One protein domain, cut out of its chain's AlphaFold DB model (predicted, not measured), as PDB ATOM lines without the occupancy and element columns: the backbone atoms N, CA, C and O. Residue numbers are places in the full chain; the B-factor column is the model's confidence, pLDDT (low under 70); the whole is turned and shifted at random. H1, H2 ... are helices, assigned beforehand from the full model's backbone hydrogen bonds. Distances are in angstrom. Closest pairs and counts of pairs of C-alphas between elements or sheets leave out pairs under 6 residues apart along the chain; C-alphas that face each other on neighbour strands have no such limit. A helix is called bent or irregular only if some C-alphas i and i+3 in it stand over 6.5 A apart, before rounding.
ATOM      1  N   VAL A 213     -15.510  45.023  26.249       96.38
ATOM      2  CA  VAL A 213     -16.248  45.944  27.130       96.38
ATOM      3  C   VAL A 213     -15.790  45.852  28.577       96.38
ATOM      4  O   VAL A 213     -15.457  46.867  29.178       96.38
ATOM      5  N   VAL A 214     -15.769  44.653  29.160       96.56
ATOM      6  CA  VAL A 214     -15.522  44.526  30.607       96.56
ATOM      7  C   VAL A 214     -14.089  44.881  30.998       96.56
ATOM      8  O   VAL A 214     -13.830  45.074  32.181       96.56
ATOM      9  N   THR A 215     -13.165  44.957  30.035       95.31
ATOM     10  CA  THR A 215     -11.739  45.264  30.245       95.31
ATOM     11  C   THR A 215     -11.397  46.739  30.102       95.31
ATOM     12  O   THR A 215     -10.389  47.176  30.662       95.31
ATOM     13  N   GLU A 216     -12.239  47.510  29.415       93.88
ATOM     14  CA  GLU A 216     -12.057  48.942  29.197       93.88
ATOM     15  C   GLU A 216     -12.104  49.695  30.536       93.88
ATOM     16  O   GLU A 216     -13.101  49.659  31.256       93.88
ATOM     17  N   GLY A 217     -10.987  50.323  30.923       90.19
ATOM     18  CA  GLY A 217     -10.872  51.074  32.181       90.19
ATOM     19  C   GLY A 217     -11.021  50.245  33.469       90.19
ATOM     20  O   GLY A 217     -11.106  50.816  34.557       90.19
ATOM     21  N   ASN A 218     -11.048  48.909  33.394       92.50
ATOM     22  CA  ASN A 218     -11.374  48.047  34.534       92.50
ATOM     23  C   ASN A 218     -10.145  47.348  35.137       92.50
ATOM     24  O   ASN A 218      -9.863  46.174  34.880       92.50
ATOM     25  N   GLN A 219      -9.456  48.057  36.030       92.88
ATOM     26  CA  GLN A 219      -8.230  47.584  36.686       92.88
ATOM     27  C   GLN A 219      -8.391  46.261  37.453       92.88
ATOM     28  O   GLN A 219      -7.433  45.495  37.576       92.88
ATOM     29  N   LYS A 220      -9.601  45.958  37.952       91.31
ATOM     30  CA  LYS A 220      -9.866  44.769  38.781       91.31
ATOM     31  C   LYS A 220      -9.603  43.461  38.034       91.31
ATOM     32  O   LYS A 220      -9.214  42.480  38.665       91.31
ATOM     33  N   ILE A 221      -9.782  43.446  36.712       91.81
ATOM     34  CA  ILE A 221      -9.650  42.227  35.900       91.81
ATOM     35  C   ILE A 221      -8.353  42.157  35.093       91.81
ATOM     36  O   ILE A 221      -8.026  41.097  34.562       91.81
ATOM     37  N   TRP A 222      -7.575  43.242  35.031       92.31
ATOM     38  CA  TRP A 222      -6.310  43.272  34.289       92.31
ATOM     39  C   TRP A 222      -5.333  42.196  34.771       92.31
ATOM     40  O   TRP A 222      -4.745  41.491  33.955       92.31
ATOM     41  N   ASN A 223      -5.228  41.983  36.086       88.88
ATOM     42  CA  ASN A 223      -4.377  40.926  36.640       88.88
ATOM     43  C   ASN A 223      -4.818  39.527  36.185       88.88
ATOM     44  O   ASN A 223      -3.967  38.696  35.872       88.88
ATOM     45  N   ALA A 224      -6.125  39.267  36.097       88.69
ATOM     46  CA  ALA A 224      -6.631  37.995  35.586       88.69
ATOM     47  C   ALA A 224      -6.275  37.815  34.101       88.69
ATOM     48  O   ALA A 224      -5.793  36.755  33.716       88.69
ATOM     49  N   LEU A 225      -6.399  38.866  33.281       90.81
ATOM     50  CA  LEU A 225      -6.003  38.815  31.869       90.81
ATOM     51  C   LEU A 225      -4.509  38.549  31.664       90.81
ATOM     52  O   LEU A 225      -4.142  37.824  30.741       90.81
ATOM     53  N   THR A 226      -3.636  39.096  32.519       90.62
ATOM     54  CA  THR A 226      -2.183  38.879  32.380       90.62
ATOM     55  C   THR A 226      -1.770  37.408  32.519       90.62
ATOM     56  O   THR A 226      -0.708  37.024  32.033       90.62
ATOM     57  N   GLN A 227      -2.612  36.567  33.127       92.88
ATOM     58  CA  GLN A 227      -2.373  35.125  33.249       92.88
ATOM     59  C   GLN A 227      -2.679  34.353  31.956       92.88
ATOM     60  O   GLN A 227      -2.263  33.207  31.826       92.88
ATOM     61  N   HIS A 228      -3.349  34.996  30.998       95.12
ATOM     62  CA  HIS A 228      -3.881  34.398  29.771       95.12
ATOM     63  C   HIS A 228      -3.394  35.105  28.498       95.12
ATOM     64  O   HIS A 228      -4.035  35.109  27.443       95.12
ATOM     65  N   VAL A 229      -2.251  35.779  28.603       95.44
ATOM     66  CA  VAL A 229      -1.644  36.509  27.488       95.44
ATOM     67  C   VAL A 229      -1.399  35.620  26.260       95.44
ATOM     68  O   VAL A 229      -1.687  36.093  25.160       95.44
ATOM     69  N   PRO A 230      -0.916  34.362  26.374       96.25
ATOM     70  CA  PRO A 230      -0.729  33.493  25.211       96.25
ATOM     71  C   PRO A 230      -2.017  33.250  24.416       96.25
ATOM     72  O   PRO A 230      -2.002  33.332  23.188       96.25
ATOM     73  N   GLU A 231      -3.128  32.994  25.103       96.06
ATOM     74  CA  GLU A 231      -4.436  32.738  24.505       96.06
ATOM     75  C   GLU A 231      -4.930  33.975  23.753       96.06
ATOM     76  O   GLU A 231      -5.314  33.880  22.588       96.06
ATOM     77  N   ILE A 232      -4.826  35.159  24.361       96.56
ATOM     78  CA  ILE A 232      -5.259  36.412  23.729       96.56
ATOM     79  C   ILE A 232      -4.335  36.787  22.557       96.56
ATOM     80  O   ILE A 232      -4.812  37.187  21.497       96.56
ATOM     81  N   LEU A 233      -3.015  36.614  22.694       97.06
ATOM     82  CA  LEU A 233      -2.059  36.857  21.605       97.06
ATOM     83  C   LEU A 233      -2.267  35.915  20.422       97.06
ATOM     84  O   LEU A 233      -2.022  36.315  19.282       97.06
ATOM     85  N   SER A 234      -2.713  34.680  20.667       96.88
ATOM     86  CA  SER A 234      -2.997  33.726  19.594       96.88
ATOM     87  C   SER A 234      -4.053  34.265  18.622       96.88
ATOM     88  O   SER A 234      -3.920  34.065  17.413       96.88
ATOM     89  N   LEU A 235      -5.008  35.062  19.125       97.88
ATOM     90  CA  LEU A 235      -6.043  35.698  18.313       97.88
ATOM     91  C   LEU A 235      -5.463  36.640  17.262       97.88
ATOM     92  O   LEU A 235      -6.021  36.725  16.175       97.88
ATOM     93  N   LEU A 236      -4.326  37.296  17.536       97.75
ATOM     94  CA  LEU A 236      -3.683  38.224  16.596       97.75
ATOM     95  C   LEU A 236      -3.163  37.542  15.323       97.75
ATOM     96  O   LEU A 236      -2.913  38.225  14.335       97.75
ATOM     97  N   ASN A 237      -3.011  36.217  15.337       95.19
ATOM     98  CA  ASN A 237      -2.513  35.436  14.203       95.19
ATOM     99  C   ASN A 237      -3.629  34.709  13.440       95.19
ATOM    100  O   ASN A 237      -3.352  33.935  12.523       95.19
ATOM    101  N   VAL A 238      -4.888  34.926  13.825       95.31
ATOM    102  CA  VAL A 238      -6.034  34.289  13.184       95.31
ATOM    103  C   VAL A 238      -6.176  34.793  11.746       95.31
ATOM    104  O   VAL A 238      -6.075  35.987  11.460       95.31
ATOM    105  N   THR A 239      -6.412  33.860  10.827       93.69
ATOM    106  CA  THR A 239      -6.622  34.130   9.400       93.69
ATOM    107  C   THR A 239      -7.872  33.398   8.926       93.69
ATOM    108  O   THR A 239      -8.248  32.377   9.499       93.69
ATOM    109  N   GLY A 240      -8.540  33.923   7.899       94.75
ATOM    110  CA  GLY A 240      -9.761  33.325   7.369       94.75
ATOM    111  C   GLY A 240     -10.750  34.369   6.868       94.75
ATOM    112  O   GLY A 240     -10.359  35.366   6.259       94.75
ATOM    113  N   SER A 241     -12.028  34.100   7.126       96.31
ATOM    114  CA  SER A 241     -13.170  34.927   6.726       96.31
ATOM    115  C   SER A 241     -13.202  36.295   7.427       96.31
ATOM    116  O   SER A 241     -12.365  36.592   8.281       96.31
ATOM    117  N   TYR A 242     -14.179  37.144   7.113       97.75
ATOM    118  CA  TYR A 242     -14.301  38.444   7.774       97.75
ATOM    119  C   TYR A 242     -14.667  38.314   9.257       97.75
ATOM    120  O   TYR A 242     -14.184  39.104  10.067       97.75
ATOM    121  N   GLY A 243     -15.396  37.269   9.658       97.81
ATOM    122  CA  GLY A 243     -15.560  36.931  11.078       97.81
ATOM    123  C   GLY A 243     -14.228  36.652  11.797       97.81
ATOM    124  O   GLY A 243     -14.005  37.130  12.908       97.81
ATOM    125  N   HIS A 244     -13.287  35.966  11.143       98.19
ATOM    126  CA  HIS A 244     -11.946  35.716  11.693       98.19
ATOM    127  C   HIS A 244     -11.145  37.018  11.844       98.19
ATOM    128  O   HIS A 244     -10.483  37.236  12.859       98.19
ATOM    129  N   GLN A 245     -11.255  37.915  10.858       97.81
ATOM    130  CA  GLN A 245     -10.672  39.259  10.915       97.81
ATOM    131  C   GLN A 245     -11.249  40.081  12.072       97.81
ATOM    132  O   GLN A 245     -10.522  40.814  12.752       97.81
ATOM    133  N   TYR A 246     -12.549  39.932  12.325       98.62
ATOM    134  CA  TYR A 246     -13.204  40.598  13.435       98.62
ATOM    135  C   TYR A 246     -12.709  40.080  14.784       98.62
ATOM    136  O   TYR A 246     -12.253  40.880  15.601       98.62
ATOM    137  N   LEU A 247     -12.669  38.757  14.979       98.69
ATOM    138  CA  LEU A 247     -12.127  38.138  16.193       98.69
ATOM    139  C   LEU A 247     -10.678  38.570  16.463       98.69
ATOM    140  O   LEU A 247     -10.339  38.960  17.582       98.69
ATOM    141  N   ARG A 248      -9.836  38.573  15.426       98.50
ATOM    142  CA  ARG A 248      -8.451  39.051  15.508       98.50
ATOM    143  C   ARG A 248      -8.367  40.500  15.999       98.50
ATOM    144  O   ARG A 248      -7.514  40.839  16.820       98.50
ATOM    145  N   THR A 249      -9.255  41.355  15.499       98.56
ATOM    146  CA  THR A 249      -9.289  42.777  15.859       98.56
ATOM    147  C   THR A 249      -9.812  42.992  17.280       98.56
ATOM    148  O   THR A 249      -9.262  43.809  18.013       98.56
ATOM    149  N   LEU A 250     -10.806  42.212  17.714       98.69
ATOM    150  CA  LEU A 250     -11.269  42.207  19.106       98.69
ATOM    151  C   LEU A 250     -10.148  41.785  20.065       98.69
ATOM    152  O   LEU A 250      -9.949  42.436  21.087       98.69
ATOM    153  N   GLY A 251      -9.359  40.764  19.710       98.31
ATOM    154  CA  GLY A 251      -8.173  40.360  20.477       98.31
ATOM    155  C   GLY A 251      -7.146  41.488  20.623       98.31
ATOM    156  O   GLY A 251      -6.615  41.708  21.713       98.31
ATOM    157  N   ALA A 252      -6.922  42.263  19.556       98.38
ATOM    158  CA  ALA A 252      -6.075  43.456  19.600       98.38
ATOM    159  C   ALA A 252      -6.628  44.516  20.570       98.38
ATOM    160  O   ALA A 252      -5.862  45.092  21.340       98.38
ATOM    161  N   GLY A 253      -7.950  44.709  20.582       98.06
ATOM    162  CA  GLY A 253      -8.633  45.628  21.491       98.06
ATOM    163  C   GLY A 253      -8.558  45.216  22.963       98.06
ATOM    164  O   GLY A 253      -8.274  46.037  23.834       98.06
ATOM    165  N   ILE A 254      -8.738  43.926  23.255       98.00
ATOM    166  CA  ILE A 254      -8.614  43.389  24.620       98.00
ATOM    167  C   ILE A 254      -7.199  43.633  25.164       98.00
ATOM    168  O   ILE A 254      -7.042  44.047  26.312       98.00
ATOM    169  N   LEU A 255      -6.163  43.425  24.341       97.44
ATOM    170  CA  LEU A 255      -4.779  43.714  24.731       97.44
ATOM    171  C   LEU A 255      -4.533  45.214  24.920       97.44
ATOM    172  O   LEU A 255      -3.856  45.590  25.875       97.44
ATOM    173  N   SER A 256      -5.085  46.067  24.049       96.19
ATOM    174  CA  SER A 256      -4.906  47.518  24.167       96.19
ATOM    175  C   SER A 256      -5.559  48.105  25.419       96.19
ATOM    176  O   SER A 256      -5.059  49.096  25.943       96.19
ATOM    177  N   ASN A 257      -6.622  47.478  25.931       95.50
ATOM    178  CA  ASN A 257      -7.319  47.929  27.139       95.50
ATOM    179  C   ASN A 257      -6.517  47.727  28.431       95.50
ATOM    180  O   ASN A 257      -6.837  48.344  29.447       95.50
ATOM    181  N   VAL A 258      -5.489  46.869  28.424       94.69
ATOM    182  CA  VAL A 258      -4.604  46.662  29.576       94.69
ATOM    183  C   VAL A 258      -3.296  47.415  29.327       94.69
ATOM    184  O   VAL A 258      -2.503  46.957  28.506       94.69
ATOM    185  N   PRO A 259      -2.993  48.511  30.050       92.19
ATOM    186  CA  PRO A 259      -1.844  49.371  29.744       92.19
ATOM    187  C   PRO A 259      -0.507  48.626  29.632       92.19
ATOM    188  O   PRO A 259       0.256  48.837  28.690       92.19
ATOM    189  N   ALA A 260      -0.249  47.683  30.545       92.50
ATOM    190  CA  ALA A 260       0.969  46.873  30.525       92.50
ATOM    191  C   ALA A 260       1.073  45.976  29.276       92.50
ATOM    192  O   ALA A 260       2.161  45.818  28.723       92.50
ATOM    193  N   LEU A 261      -0.046  45.406  28.812       95.06
ATOM    194  CA  LEU A 261      -0.077  44.560  27.615       95.06
ATOM    195  C   LEU A 261      -0.027  45.411  26.344       95.06
ATOM    196  O   LEU A 261       0.704  45.076  25.417       95.06
ATOM    197  N   SER A 262      -0.738  46.538  26.330       94.56
ATOM    198  CA  SER A 262      -0.709  47.519  25.248       94.56
ATOM    199  C   SER A 262       0.719  47.982  24.951       94.56
ATOM    200  O   SER A 262       1.168  47.902  23.806       94.56
ATOM    201  N   ALA A 263       1.476  48.356  25.989       92.38
ATOM    202  CA  ALA A 263       2.879  48.752  25.870       92.38
ATOM    203  C   ALA A 263       3.797  47.590  25.447       92.38
ATOM    204  O   ALA A 263       4.675  47.768  24.604       92.38
ATOM    205  N   ALA A 264       3.597  46.388  25.999       94.38
ATOM    206  CA  ALA A 264       4.426  45.223  25.679       94.38
ATOM    207  C   ALA A 264       4.215  44.697  24.248       94.38
ATOM    208  O   ALA A 264       5.152  44.187  23.632       94.38
ATOM    209  N   TYR A 265       2.997  44.825  23.713       95.75
ATOM    210  CA  TYR A 265       2.579  44.214  22.449       95.75
ATOM    211  C   TYR A 265       2.130  45.235  21.400       95.75
ATOM    212  O   TYR A 265       1.455  44.863  20.438       95.75
ATOM    213  N   THR A 266       2.537  46.505  21.529       94.12
ATOM    214  CA  THR A 266       2.137  47.593  20.618       94.12
ATOM    215  C   THR A 266       2.357  47.218  19.150       94.12
ATOM    216  O   THR A 266       1.454  47.366  18.333       94.12
ATOM    217  N   CYS A 267       3.519  46.659  18.799       94.25
ATOM    218  CA  CYS A 267       3.807  46.252  17.421       94.25
ATOM    219  C   CYS A 267       2.848  45.164  16.913       94.25
ATOM    220  O   CYS A 267       2.371  45.247  15.783       94.25
ATOM    221  N   ASN A 268       2.541  44.154  17.734       96.44
ATOM    222  CA  ASN A 268       1.622  43.073  17.368       96.44
ATOM    223  C   ASN A 268       0.193  43.596  17.176       96.44
ATOM    224  O   ASN A 268      -0.446  43.277  16.173       96.44
ATOM    225  N   ILE A 269      -0.273  44.434  18.105       97.62
ATOM    226  CA  ILE A 269      -1.585  45.090  18.056       97.62
ATOM    227  C   ILE A 269      -1.700  45.919  16.772       97.62
ATOM    228  O   ILE A 269      -2.628  45.735  15.986       97.62
ATOM    229  N   MET A 270      -0.717  46.778  16.505       96.50
ATOM    230  CA  MET A 270      -0.737  47.667  15.345       96.50
ATOM    231  C   MET A 270      -0.610  46.924  14.011       96.50
ATOM    232  O   MET A 270      -1.244  47.329  13.037       96.50
ATOM    233  N   ASN A 271       0.156  45.831  13.945       96.75
ATOM    234  CA  ASN A 271       0.210  44.976  12.755       96.75
ATOM    235  C   ASN A 271      -1.153  44.333  12.469       96.75
ATOM    236  O   ASN A 271      -1.645  44.433  11.347       96.75
ATOM    237  N   SER A 272      -1.802  43.769  13.492       97.19
ATOM    238  CA  SER A 272      -3.152  43.200  13.376       97.19
ATOM    239  C   SER A 272      -4.168  44.236  12.868       97.19
ATOM    240  O   SER A 272      -4.878  44.005  11.887       97.19
ATOM    241  N   ILE A 273      -4.164  45.432  13.463       97.00
ATOM    242  CA  ILE A 273      -4.998  46.569  13.046       97.00
ATOM    243  C   ILE A 273      -4.710  46.971  11.593       97.00
ATOM    244  O   ILE A 273      -5.623  47.181  10.795       97.00
ATOM    245  N   SER A 274      -3.432  47.065  11.225       97.38
ATOM    246  CA  SER A 274      -2.982  47.427   9.880       97.38
ATOM    247  C   SER A 274      -3.475  46.450   8.817       97.38
ATOM    248  O   SER A 274      -3.861  46.881   7.725       97.38
ATOM    249  N   GLU A 275      -3.469  45.156   9.126       96.38
ATOM    250  CA  GLU A 275      -3.994  44.106   8.260       96.38
ATOM    251  C   GLU A 275      -5.522  44.193   8.130       96.38
ATOM    252  O   GLU A 275      -6.040  44.093   7.020       96.38
ATOM    253  N   THR A 276      -6.250  44.472   9.215       96.81
ATOM    254  CA  THR A 276      -7.713  44.659   9.174       96.81
ATOM    255  C   THR A 276      -8.098  45.864   8.310       96.81
ATOM    256  O   THR A 276      -8.996  45.793   7.467       96.81
ATOM    257  N   LEU A 277      -7.367  46.973   8.451       97.06
ATOM    258  CA  LEU A 277      -7.575  48.187   7.657       97.06
ATOM    259  C   LEU A 277      -7.099  48.054   6.198       97.06
ATOM    260  O   LEU A 277      -7.441  48.896   5.363       97.06
ATOM    261  N   GLN A 278      -6.311  47.027   5.869       96.38
ATOM    262  CA  GLN A 278      -5.841  46.781   4.503       96.38
ATOM    263  C   GLN A 278      -6.978  46.315   3.580       96.38
ATOM    264  O   GLN A 278      -6.957  46.638   2.394       96.38
ATOM    265  N   ILE A 279      -7.963  45.586   4.114       95.12
ATOM    266  CA  ILE A 279      -9.062  44.985   3.343       95.12
ATOM    267  C   ILE A 279      -9.986  46.076   2.795       95.12
ATOM    268  O   ILE A 279     -10.470  46.916   3.554       95.12
ATOM    269  N   ASP A 280     -10.258  46.084   1.491       93.12
ATOM    270  CA  ASP A 280     -11.134  47.083   0.874       93.12
ATOM    271  C   ASP A 280     -12.624  46.807   1.156       93.12
ATOM    272  O   ASP A 280     -13.212  45.859   0.641       93.12
ATOM    273  N   GLN A 281     -13.244  47.665   1.973       92.06
ATOM    274  CA  GLN A 281     -14.666  47.570   2.303       92.06
ATOM    275  C   GLN A 281     -15.562  47.903   1.105       92.06
ATOM    276  O   GLN A 281     -16.654  47.355   0.990       92.06
ATOM    277  N   GLN A 282     -15.118  48.786   0.200       90.00
ATOM    278  CA  GLN A 282     -15.914  49.173  -0.965       90.00
ATOM    279  C   GLN A 282     -15.992  48.023  -1.966       90.00
ATOM    280  O   GLN A 282     -17.051  47.788  -2.546       90.00
ATOM    281  N   GLU A 283     -14.897  47.278  -2.130       91.56
ATOM    282  CA  GLU A 283     -14.876  46.050  -2.927       91.56
ATOM    283  C   GLU A 283     -15.791  44.981  -2.313       91.56
ATOM    284  O   GLU A 283     -16.642  44.433  -3.011       91.56
ATOM    285  N   ALA A 284     -15.697  44.747  -0.997       93.12
ATOM    286  CA  ALA A 284     -16.554  43.789  -0.294       93.12
ATOM    287  C   ALA A 284     -18.054  44.118  -0.439       93.12
ATOM    288  O   ALA A 284     -18.852  43.245  -0.783       93.12
ATOM    289  N   LEU A 285     -18.433  45.388  -0.250       92.31
ATOM    290  CA  LEU A 285     -19.809  45.864  -0.432       92.31
ATOM    291  C   LEU A 285     -20.272  45.753  -1.892       92.31
ATOM    292  O   LEU A 285     -21.411  45.370  -2.152       92.31
ATOM    293  N   SER A 286     -19.398  46.061  -2.853       90.19
ATOM    294  CA  SER A 286     -19.725  45.961  -4.281       90.19
ATOM    295  C   SER A 286     -19.968  44.513  -4.705       90.19
ATOM    296  O   SER A 286     -20.932  44.245  -5.421       90.19
ATOM    297  N   ASN A 287     -19.146  43.582  -4.219       91.25
ATOM    298  CA  ASN A 287     -19.310  42.151  -4.471       91.25
ATOM    299  C   ASN A 287     -20.611  41.618  -3.852       91.25
ATOM    300  O   ASN A 287     -21.329  40.859  -4.500       91.25
ATOM    301  N   LEU A 288     -20.962  42.064  -2.639       92.00
ATOM    302  CA  LEU A 288     -22.234  41.716  -1.999       92.00
ATOM    303  C   LEU A 288     -23.438  42.162  -2.844       92.00
ATOM    304  O   LEU A 288     -24.342  41.371  -3.105       92.00
ATOM    305  N   LEU A 289     -23.429  43.414  -3.311       89.81
ATOM    306  CA  LEU A 289     -24.497  43.957  -4.155       89.81
ATOM    307  C   LEU A 289     -24.583  43.263  -5.521       89.81
ATOM    308  O   LEU A 289     -25.682  43.080  -6.042       89.81
ATOM    309  N   ALA A 290     -23.444  42.901  -6.119       87.38
ATOM    310  CA  ALA A 290     -23.412  42.172  -7.384       87.38
ATOM    311  C   ALA A 290     -24.053  40.785  -7.236       87.38
ATOM    312  O   ALA A 290     -24.973  40.462  -7.985       87.38
ATOM    313  N   ASN A 291     -23.652  40.031  -6.210       85.38
ATOM    314  CA  ASN A 291     -24.198  38.704  -5.925       85.38
ATOM    315  C   ASN A 291     -25.708  38.748  -5.641       85.38
ATOM    316  O   ASN A 291     -26.445  37.879  -6.099       85.38
ATOM    317  N   HIS A 292     -26.191  39.776  -4.932       83.69
ATOM    318  CA  HIS A 292     -27.627  39.941  -4.691       83.69
ATOM    319  C   HIS A 292     -28.414  40.129  -5.993       83.69
ATOM    320  O   HIS A 292     -29.432  39.480  -6.209       83.69
ATOM    321  N   ARG A 293     -27.917  40.979  -6.900       81.62
ATOM    322  CA  ARG A 293     -28.577  41.243  -8.188       81.62
ATOM    323  C   ARG A 293     -28.623  40.013  -9.090       81.62
ATOM    324  O   ARG A 293     -29.586  39.854  -9.835       81.62
ATOM    325  N   GLU A 294     -27.588  39.178  -9.061       77.12
ATOM    326  CA  GLU A 294     -27.568  37.915  -9.806       77.12
ATOM    327  C   GLU A 294     -28.590  36.915  -9.248       77.12
ATOM    328  O   GLU A 294     -29.292  36.257 -10.019       77.12
ATOM    329  N   ASN A 295     -28.737  36.851  -7.922       70.88
ATOM    330  CA  ASN A 295     -29.726  35.989  -7.276       70.88
ATOM    331  C   ASN A 295     -31.168  36.441  -7.554       70.88
ATOM    332  O   ASN A 295     -31.976  35.606  -7.951       70.88
ATOM    333  N   ASP A 296     -31.466  37.746  -7.482       67.19
ATOM    334  CA  ASP A 296     -32.791  38.294  -7.828       67.19
ATOM    335  C   ASP A 296     -33.198  37.946  -9.274       67.19
ATOM    336  O   ASP A 296     -34.354  37.628  -9.570       67.19
ATOM    337  N   GLN A 297     -32.237  37.986 -10.204       60.38
ATOM    338  CA  GLN A 297     -32.475  37.636 -11.607       60.38
ATOM    339  C   GLN A 297     -32.742  36.139 -11.787       60.38
ATOM    340  O   GLN A 297     -33.618  35.772 -12.571       60.38
ATOM    341  N   PRO A 331     -28.138  32.164   2.253       86.31
ATOM    342  CA  PRO A 331     -26.807  32.545   1.775       86.31
ATOM    343  C   PRO A 331     -26.604  34.066   1.689       86.31
ATOM    344  O   PRO A 331     -25.507  34.559   1.956       86.31
ATOM    345  N   ALA A 332     -27.663  34.815   1.362       86.56
ATOM    346  CA  ALA A 332     -27.649  36.273   1.351       86.56
ATOM    347  C   ALA A 332     -27.439  36.854   2.759       86.56
ATOM    348  O   ALA A 332     -26.590  37.726   2.942       86.56
ATOM    349  N   GLU A 333     -28.141  36.339   3.771       88.62
ATOM    350  CA  GLU A 333     -27.974  36.765   5.165       88.62
ATOM    351  C   GLU A 333     -26.587  36.432   5.717       88.62
ATOM    352  O   GLU A 333     -25.989  37.255   6.412       88.62
ATOM    353  N   ILE A 334     -26.029  35.272   5.358       90.06
ATOM    354  CA  ILE A 334     -24.652  34.902   5.716       90.06
ATOM    355  C   ILE A 334     -23.655  35.882   5.083       90.06
ATOM    356  O   ILE A 334     -22.742  36.358   5.761       90.06
ATOM    357  N   ALA A 335     -23.837  36.237   3.807       91.88
ATOM    358  CA  ALA A 335     -22.975  37.198   3.123       91.88
ATOM    359  C   ALA A 335     -23.078  38.611   3.729       91.88
ATOM    360  O   ALA A 335     -22.056  39.271   3.928       91.88
ATOM    361  N   ILE A 336     -24.290  39.055   4.083       92.69
ATOM    362  CA  ILE A 336     -24.528  40.316   4.804       92.69
ATOM    363  C   ILE A 336     -23.811  40.296   6.157       92.69
ATOM    364  O   ILE A 336     -23.116  41.258   6.488       92.69
ATOM    365  N   LYS A 337     -23.936  39.205   6.925       93.44
ATOM    366  CA  LYS A 337     -23.258  39.040   8.218       93.44
ATOM    367  C   LYS A 337     -21.741  39.115   8.065       93.44
ATOM    368  O   LYS A 337     -21.100  39.835   8.822       93.44
ATOM    369  N   GLU A 338     -21.168  38.437   7.073       95.00
ATOM    370  CA  GLU A 338     -19.722  38.464   6.836       95.00
ATOM    371  C   GLU A 338     -19.214  39.865   6.481       95.00
ATOM    372  O   GLU A 338     -18.235  40.328   7.066       95.00
ATOM    373  N   VAL A 339     -19.884  40.591   5.583       96.25
ATOM    374  CA  VAL A 339     -19.501  41.986   5.301       96.25
ATOM    375  C   VAL A 339     -19.716  42.870   6.533       96.25
ATOM    376  O   VAL A 339     -18.882  43.720   6.833       96.25
ATOM    377  N   GLY A 340     -20.772  42.623   7.310       96.12
ATOM    378  CA  GLY A 340     -20.997  43.273   8.598       96.12
ATOM    379  C   GLY A 340     -19.845  43.065   9.586       96.12
ATOM    380  O   GLY A 340     -19.439  44.030  10.232       96.12
ATOM    381  N   ASN A 341     -19.282  41.854   9.655       97.75
ATOM    382  CA  ASN A 341     -18.113  41.535  10.480       97.75
ATOM    383  C   ASN A 341     -16.880  42.339  10.044       97.75
ATOM    384  O   ASN A 341     -16.135  42.825  10.893       97.75
ATOM    385  N   LEU A 342     -16.668  42.523   8.734       97.56
ATOM    386  CA  LEU A 342     -15.573  43.355   8.225       97.56
ATOM    387  C   LEU A 342     -15.714  44.815   8.675       97.56
ATOM    388  O   LEU A 342     -14.740  45.404   9.146       97.56
ATOM    389  N   LEU A 343     -16.911  45.389   8.531       96.31
ATOM    390  CA  LEU A 343     -17.169  46.776   8.920       96.31
ATOM    391  C   LEU A 343     -16.996  46.967  10.432       96.31
ATOM    392  O   LEU A 343     -16.327  47.906  10.859       96.31
ATOM    393  N   ASP A 344     -17.502  46.036  11.247       97.19
ATOM    394  CA  ASP A 344     -17.293  46.073  12.698       97.19
ATOM    395  C   ASP A 344     -15.814  45.940  13.073       97.19
ATOM    396  O   ASP A 344     -15.342  46.653  13.959       97.19
ATOM    397  N   ALA A 345     -15.056  45.085  12.381       98.12
ATOM    398  CA  ALA A 345     -13.617  44.973  12.586       98.12
ATOM    399  C   ALA A 345     -12.909  46.302  12.303       98.12
ATOM    400  O   ALA A 345     -12.079  46.746  13.090       98.12
ATOM    401  N   GLN A 346     -13.251  46.978  11.206       97.31
ATOM    402  CA  GLN A 346     -12.628  48.251  10.842       97.31
ATOM    403  C   GLN A 346     -13.046  49.397  11.767       97.31
ATOM    404  O   GLN A 346     -12.204  50.232  12.109       97.31
ATOM    405  N   ARG A 347     -14.297  49.396  12.241       96.31
ATOM    406  CA  ARG A 347     -14.775  50.310  13.283       96.31
ATOM    407  C   ARG A 347     -13.992  50.128  14.583       96.31
ATOM    408  O   ARG A 347     -13.414  51.091  15.075       96.31
ATOM    409  N   VAL A 348     -13.903  48.899  15.096       97.62
ATOM    410  CA  VAL A 348     -13.148  48.599  16.326       97.62
ATOM    411  C   VAL A 348     -11.665  48.934  16.154       97.62
ATOM    412  O   VAL A 348     -11.061  49.513  17.047       97.62
ATOM    413  N   ALA A 349     -11.070  48.656  14.991       97.88
ATOM    414  CA  ALA A 349      -9.694  49.052  14.691       97.88
ATOM    415  C   ALA A 349      -9.483  50.574  14.813       97.88
ATOM    416  O   ALA A 349      -8.483  51.013  15.382       97.88
ATOM    417  N   ALA A 350     -10.420  51.379  14.303       96.06
ATOM    418  CA  ALA A 350     -10.371  52.835  14.426       96.06
ATOM    419  C   ALA A 350     -10.547  53.309  15.880       96.06
ATOM    420  O   ALA A 350      -9.837  54.221  16.309       96.06
ATOM    421  N   GLU A 351     -11.439  52.673  16.645       94.94
ATOM    422  CA  GLU A 351     -11.629  52.937  18.078       94.94
ATOM    423  C   GLU A 351     -10.342  52.646  18.866       94.94
ATOM    424  O   GLU A 351      -9.871  53.510  19.602       94.94
ATOM    425  N   ILE A 352      -9.695  51.496  18.632       95.56
ATOM    426  CA  ILE A 352      -8.429  51.134  19.289       95.56
ATOM    427  C   ILE A 352      -7.342  52.169  18.990       95.56
ATOM    428  O   ILE A 352      -6.667  52.632  19.905       95.56
ATOM    429  N   ILE A 353      -7.171  52.565  17.722       94.38
ATOM    430  CA  ILE A 353      -6.172  53.582  17.354       94.38
ATOM    431  C   ILE A 353      -6.465  54.905  18.063       94.38
ATOM    432  O   ILE A 353      -5.541  55.547  18.551       94.38
ATOM    433  N   THR A 354      -7.735  55.305  18.124       92.12
ATOM    434  CA  THR A 354      -8.145  56.542  18.798       92.12
ATOM    435  C   THR A 354      -7.797  56.482  20.282       92.12
ATOM    436  O   THR A 354      -7.184  57.417  20.789       92.12
ATOM    437  N   ASN A 355      -8.088  55.367  20.952       91.06
ATOM    438  CA  ASN A 355      -7.779  55.174  22.369       91.06
ATOM    439  C   ASN A 355      -6.264  55.140  22.634       91.06
ATOM    440  O   ASN A 355      -5.803  55.731  23.598       91.06
ATOM    441  N   LEU A 356      -5.470  54.515  21.759       89.94
ATOM    442  CA  LEU A 356      -4.004  54.483  21.887       89.94
ATOM    443  C   LEU A 356      -3.342  55.854  21.686       89.94
ATOM    444  O   LEU A 356      -2.201  56.050  22.101       89.94
ATOM    445  N   VAL A 357      -4.017  56.769  20.988       87.19
ATOM    446  CA  VAL A 357      -3.495  58.095  20.625       87.19
ATOM    447  C   VAL A 357      -4.082  59.209  21.504       87.19
ATOM    448  O   VAL A 357      -3.567  60.326  21.505       87.19
ATOM    449  N   LEU A 402       5.069  53.988  19.155       88.81
ATOM    450  CA  LEU A 402       3.732  54.044  18.561       88.81
ATOM    451  C   LEU A 402       3.729  54.929  17.306       88.81
ATOM    452  O   LEU A 402       3.184  54.540  16.272       88.81
ATOM    453  N   VAL A 403       4.387  56.091  17.363       90.00
ATOM    454  CA  VAL A 403       4.505  57.015  16.222       90.00
ATOM    455  C   VAL A 403       5.245  56.367  15.050       90.00
ATOM    456  O   VAL A 403       4.829  56.521  13.896       90.00
ATOM    457  N   GLU A 404       6.336  55.651  15.317       90.81
ATOM    458  CA  GLU A 404       7.114  54.950  14.295       90.81
ATOM    459  C   GLU A 404       6.281  53.862  13.610       90.81
ATOM    460  O   GLU A 404       6.240  53.795  12.377       90.81
ATOM    461  N   VAL A 405       5.549  53.067  14.392       92.88
ATOM    462  CA  VAL A 405       4.699  51.992  13.870       92.88
ATOM    463  C   VAL A 405       3.513  52.541  13.067       92.88
ATOM    464  O   VAL A 405       3.220  52.044  11.979       92.88
ATOM    465  N   ILE A 406       2.863  53.616  13.529       93.62
ATOM    466  CA  ILE A 406       1.786  54.294  12.783       93.62
ATOM    467  C   ILE A 406       2.274  54.741  11.399       93.62
ATOM    468  O   ILE A 406       1.561  54.570  10.400       93.62
ATOM    469  N   LYS A 407       3.489  55.303  11.331       93.50
ATOM    470  CA  LYS A 407       4.108  55.750  10.077       93.50
ATOM    471  C   LYS A 407       4.474  54.573   9.179       93.50
ATOM    472  O   LYS A 407       4.100  54.585   8.007       93.50
ATOM    473  N   SER A 408       5.170  53.566   9.705       96.44
ATOM    474  CA  SER A 408       5.652  52.427   8.913       96.44
ATOM    475  C   SER A 408       4.505  51.617   8.300       96.44
ATOM    476  O   SER A 408       4.597  51.185   7.152       96.44
ATOM    477  N   LEU A 409       3.383  51.498   9.014       96.50
ATOM    478  CA  LEU A 409       2.195  50.769   8.569       96.50
ATOM    479  C   LEU A 409       1.195  51.625   7.776       96.50
ATOM    480  O   LEU A 409       0.177  51.108   7.309       96.50
ATOM    481  N   SER A 410       1.476  52.920   7.587       96.69
ATOM    482  CA  SER A 410       0.600  53.869   6.882       96.69
ATOM    483  C   SER A 410      -0.828  53.920   7.450       96.69
ATOM    484  O   SER A 410      -1.797  54.077   6.702       96.69
ATOM    485  N   ILE A 411      -0.970  53.795   8.773       95.81
ATOM    486  CA  ILE A 411      -2.266  53.640   9.455       95.81
ATOM    487  C   ILE A 411      -3.217  54.795   9.141       95.81
ATOM    488  O   ILE A 411      -4.365  54.565   8.768       95.81
ATOM    489  N   ILE A 412      -2.725  56.035   9.202       94.12
ATOM    490  CA  ILE A 412      -3.530  57.238   8.939       94.12
ATOM    491  C   ILE A 412      -4.108  57.227   7.518       94.12
ATOM    492  O   ILE A 412      -5.277  57.543   7.316       94.12
ATOM    493  N   VAL A 413      -3.315  56.804   6.528       95.31
ATOM    494  CA  VAL A 413      -3.767  56.710   5.132       95.31
ATOM    495  C   VAL A 413      -4.841  55.633   4.985       95.31
ATOM    496  O   VAL A 413      -5.813  55.832   4.257       95.31
ATOM    497  N   LYS A 414      -4.685  54.495   5.669       96.25
ATOM    498  CA  LYS A 414      -5.679  53.418   5.641       96.25
ATOM    499  C   LYS A 414      -6.991  53.850   6.295       96.25
ATOM    500  O   LYS A 414      -8.032  53.683   5.669       96.25
ATOM    501  N   LEU A 415      -6.939  54.467   7.478       94.19
ATOM    502  CA  LEU A 415      -8.115  55.021   8.160       94.19
ATOM    503  C   LEU A 415      -8.838  56.055   7.296       94.19
ATOM    504  O   LEU A 415     -10.051  55.969   7.118       94.19
ATOM    505  N   TRP A 416      -8.092  56.981   6.688       93.19
ATOM    506  CA  TRP A 416      -8.665  57.987   5.797       93.19
ATOM    507  C   TRP A 416      -9.460  57.357   4.649       93.19
ATOM    508  O   TRP A 416     -10.546  57.830   4.320       93.19
ATOM    509  N   LYS A 417      -8.960  56.262   4.062       92.69
ATOM    510  CA  LYS A 417      -9.681  55.521   3.016       92.69
ATOM    511  C   LYS A 417     -10.981  54.886   3.525       92.69
ATOM    512  O   LYS A 417     -11.932  54.822   2.754       92.69
ATOM    513  N   LYS A 418     -11.040  54.433   4.783       92.31
ATOM    514  CA  LYS A 418     -12.262  53.845   5.375       92.31
ATOM    515  C   LYS A 418     -13.308  54.886   5.749       92.31
ATOM    516  O   LYS A 418     -14.493  54.604   5.658       92.31
ATOM    517  N   ALA A 419     -12.876  56.100   6.076       88.25
ATOM    518  CA  ALA A 419     -13.764  57.216   6.386       88.25
ATOM    519  C   ALA A 419     -14.390  57.889   5.144       88.25
ATOM    520  O   ALA A 419     -15.123  58.867   5.282       88.25
ATOM    521  N   GLN A 420     -14.083  57.424   3.925       88.69
ATOM    522  CA  GLN A 420     -14.655  58.011   2.712       88.69
ATOM    523  C   GLN A 420     -16.146  57.691   2.596       88.69
ATOM    524  O   GLN A 420     -16.561  56.540   2.732       88.69
ATOM    525  N   VAL A 421     -16.938  58.718   2.284       84.69
ATOM    526  CA  VAL A 421     -18.387  58.596   2.099       84.69
ATOM    527  C   VAL A 421     -18.688  57.670   0.919       84.69
ATOM    528  O   VAL A 421     -18.064  57.766  -0.142       84.69
ATOM    529  N   LEU A 422     -19.660  56.777   1.104       84.62
ATOM    530  CA  LEU A 422     -20.147  55.908   0.037       84.62
ATOM    531  C   LEU A 422     -20.869  56.730  -1.044       84.62
ATOM    532  O   LEU A 422     -21.634  57.633  -0.708       84.62
ATOM    533  N   PRO A 423     -20.699  56.401  -2.336       86.56
ATOM    534  CA  PRO A 423     -21.499  57.002  -3.398       86.56
ATOM    535  C   PRO A 423     -23.008  56.809  -3.162       86.56
ATOM    536  O   PRO A 423     -23.436  55.717  -2.782       86.56
ATOM    537  N   ASP A 424     -23.825  57.832  -3.437       86.00
ATOM    538  CA  ASP A 424     -25.269  57.835  -3.131       86.00
ATOM    539  C   ASP A 424     -26.026  56.629  -3.712       86.00
ATOM    540  O   ASP A 424     -26.902  56.054  -3.068       86.00
ATOM    541  N   ASN A 425     -25.663  56.206  -4.923       86.00
ATOM    542  CA  ASN A 425     -26.257  55.049  -5.593       86.00
ATOM    543  C   ASN A 425     -25.940  53.721  -4.881       86.00
ATOM    544  O   ASN A 425     -26.782  52.821  -4.846       86.00
ATOM    545  N   VAL A 426     -24.737  53.601  -4.312       85.12
ATOM    546  CA  VAL A 426     -24.319  52.436  -3.521       85.12
ATOM    547  C   VAL A 426     -25.029  52.461  -2.174       85.12
ATOM    548  O   VAL A 426     -25.623  51.461  -1.786       85.12
ATOM    549  N   ALA A 427     -25.061  53.618  -1.508       85.81
ATOM    550  CA  ALA A 427     -25.755  53.790  -0.236       85.81
ATOM    551  C   ALA A 427     -27.258  53.480  -0.342       85.81
ATOM    552  O   ALA A 427     -27.821  52.869   0.563       85.81
ATOM    553  N   GLN A 428     -27.911  53.860  -1.445       86.69
ATOM    554  CA  GLN A 428     -29.314  53.514  -1.672       86.69
ATOM    555  C   GLN A 428     -29.506  52.014  -1.919       86.69
ATOM    556  O   GLN A 428     -30.349  51.410  -1.268       86.69
ATOM    557  N   SER A 429     -28.681  51.399  -2.774       86.69
ATOM    558  CA  SER A 429     -28.756  49.949  -3.023       86.69
ATOM    559  C   SER A 429     -28.532  49.137  -1.739       86.69
ATOM    560  O   SER A 429     -29.172  48.115  -1.528       86.69
ATOM    561  N   LEU A 430     -27.639  49.602  -0.857       86.50
ATOM    562  CA  LEU A 430     -27.411  48.982   0.447       86.50
ATOM    563  C   LEU A 430     -28.580  49.189   1.409       86.50
ATOM    564  O   LEU A 430     -28.860  48.284   2.179       86.50
ATOM    565  N   ARG A 431     -29.277  50.334   1.378       86.62
ATOM    566  CA  ARG A 431     -30.488  50.535   2.196       86.62
ATOM    567  C   ARG A 431     -31.589  49.550   1.830       86.62
ATOM    568  O   ARG A 431     -32.263  49.064   2.733       86.62
ATOM    569  N   ASP A 432     -31.736  49.272   0.540       84.56
ATOM    570  CA  ASP A 432     -32.736  48.333   0.034       84.56
ATOM    571  C   ASP A 432     -32.387  46.882   0.425       84.56
ATOM    572  O   ASP A 432     -33.285  46.088   0.686       84.56
ATOM    573  N   LEU A 433     -31.090  46.559   0.534       85.50
ATOM    574  CA  LEU A 433     -30.591  45.242   0.943       85.50
ATOM    575  C   LEU A 433     -30.560  45.038   2.469       85.50
ATOM    576  O   LEU A 433     -31.055  44.050   2.998       85.50
ATOM    577  N   SER A 434     -29.889  45.937   3.185       85.44
ATOM    578  CA  SER A 434     -29.733  45.896   4.635       85.44
ATOM    579  C   SER A 434     -29.395  47.279   5.181       85.44
ATOM    580  O   SER A 434     -28.255  47.747   5.121       85.44
ATOM    581  N   VAL A 435     -30.377  47.904   5.830       81.75
ATOM    582  CA  VAL A 435     -30.197  49.182   6.537       81.75
ATOM    583  C   VAL A 435     -29.060  49.103   7.564       81.75
ATOM    584  O   VAL A 435     -28.347  50.086   7.764       81.75
ATOM    585  N   SER A 436     -28.847  47.934   8.179       80.50
ATOM    586  CA  SER A 436     -27.820  47.739   9.207       80.50
ATOM    587  C   SER A 436     -26.393  47.975   8.694       80.50
ATOM    588  O   SER A 436     -25.573  48.520   9.430       80.50
ATOM    589  N   LEU A 437     -26.114  47.637   7.429       85.50
ATOM    590  CA  LEU A 437     -24.804  47.838   6.803       85.50
ATOM    591  C   LEU A 437     -24.518  49.302   6.468       85.50
ATOM    592  O   LEU A 437     -23.363  49.659   6.308       85.50
ATOM    593  N   VAL A 438     -25.550  50.138   6.335       83.06
ATOM    594  CA  VAL A 438     -25.392  51.565   6.003       83.06
ATOM    595  C   VAL A 438     -25.073  52.402   7.240       83.06
ATOM    596  O   VAL A 438     -24.513  53.489   7.125       83.06
ATOM    597  N   VAL A 439     -25.489  51.931   8.419       78.12
ATOM    598  CA  VAL A 439     -25.228  52.607   9.698       78.12
ATOM    599  C   VAL A 439     -23.805  52.332  10.195       78.12
ATOM    600  O   VAL A 439     -23.244  53.180  10.887       78.12
ATOM    601  N   LYS A 440     -23.260  51.155   9.873       78.00
ATOM    602  CA  LYS A 440     -21.861  50.789  10.122       78.00
ATOM    603  C   LYS A 440     -20.948  51.489   9.124       78.00
ATOM    604  O   LYS A 440     -19.852  51.899   9.563       78.00
TER     605      LYS A 440
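This is residues 213 to 297, 331 to 357 and 402 to 440 of the 440 residues of the protein "HEAT repeat-containing protein 3" of Bactrocera latifrons (UniProt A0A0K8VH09). One long helix, H7, runs through an elongated all-helix body; H3 and H5 pack on it as a three-helix bundle, and H6 packs on the part of H7 nearer its start. Short helices surround these: H2 folds along H3, H8 and H9 pack on H5, H1 and H4 lie toward one end of the body, and H10 and H11 pack on each other toward the opposite end. The printed part has 151 residues with eleven named helices, H1 to H11 in chain order, and no named strand. It is compact, with a radius of gyration of the C-alphas of 16.9 A, and spans 55 by 30 by 24 A.

Start with H7, residues 331 to 357. H3, residues 242 to 256, touches it the same way at a shallow tilt of 21 degrees; the closest C-alphas, Tyr 246 and Ala 345, are 4.5 A apart. H5, residues 266 to 278, touches H3 opposite ways at a shallow tilt of 29 degrees, closest at C-alphas 252 and 269, 5.0 A. Residues 273 to 277 of H5 touch H7 opposite ways at a steep tilt of 41 degrees, closest at C-alphas 273 and 349, 5.6 A. H3, H5 and H7 form an up-and-down bundle, each running against the one before it. H6, residues 281 to 297, touches residues 332 to 343 of H7 opposite ways at a shallow tilt of 13 degrees, closest at C-alphas 284 and 339, 6.6 A. H2, residues 229 to 235, makes a helical hairpin with H3, closest at C-alphas 235 and 248, 5.0 A. H4, residues 259 to 264, touches H3 only at the corner, and only just, with 3 pairs of C-alphas within 8 A, closest at C-alphas 256 and 262, 4.3 A. H1, residues 219 to 226, and H3 are near each other. H8, residues 402 to 408, touches H5, closest at C-alphas 405 and 267, 6.8 A. H9, residues 411 to 418, touches H5, closest at C-alphas 414 and 277, 5.9 A. H10, residues 424 to 433, touches H11, residues 435 to 439, closest at C-alphas 431 and 438, 6.4 A. Every O i to N i+4 pair is within hydrogen-bond range in H3 to H11, against 2 of 4 in H1 and 2 of 3 in H2.

Find C-alpha 331 at (-26.807, 32.545, 1.775); from there H7 runs 39.4 A to C-alpha 357. H6 measures 24.7 A, H3 21.0 A and H5 18.0 A. H1 begins at C-alpha 219, (-8.230, 47.584, 36.686), and is irregular: C-alphas 220 and 223 are 7.0 A apart. H11 ends at C-alpha 439, (-25.228, 52.607, 9.698).

The farthest C-alphas, Asn 223 and Gln 297, are 55.9 A apart. Residues 298 to 330 and 358 to 401 are not printed; the C-alpha gaps across these cuts are 15.4 A and 8.5 A. Of the links printed whole, none is long. Mean pLDDT of the printed part is 92.2; residues 296 to 297 are under 70.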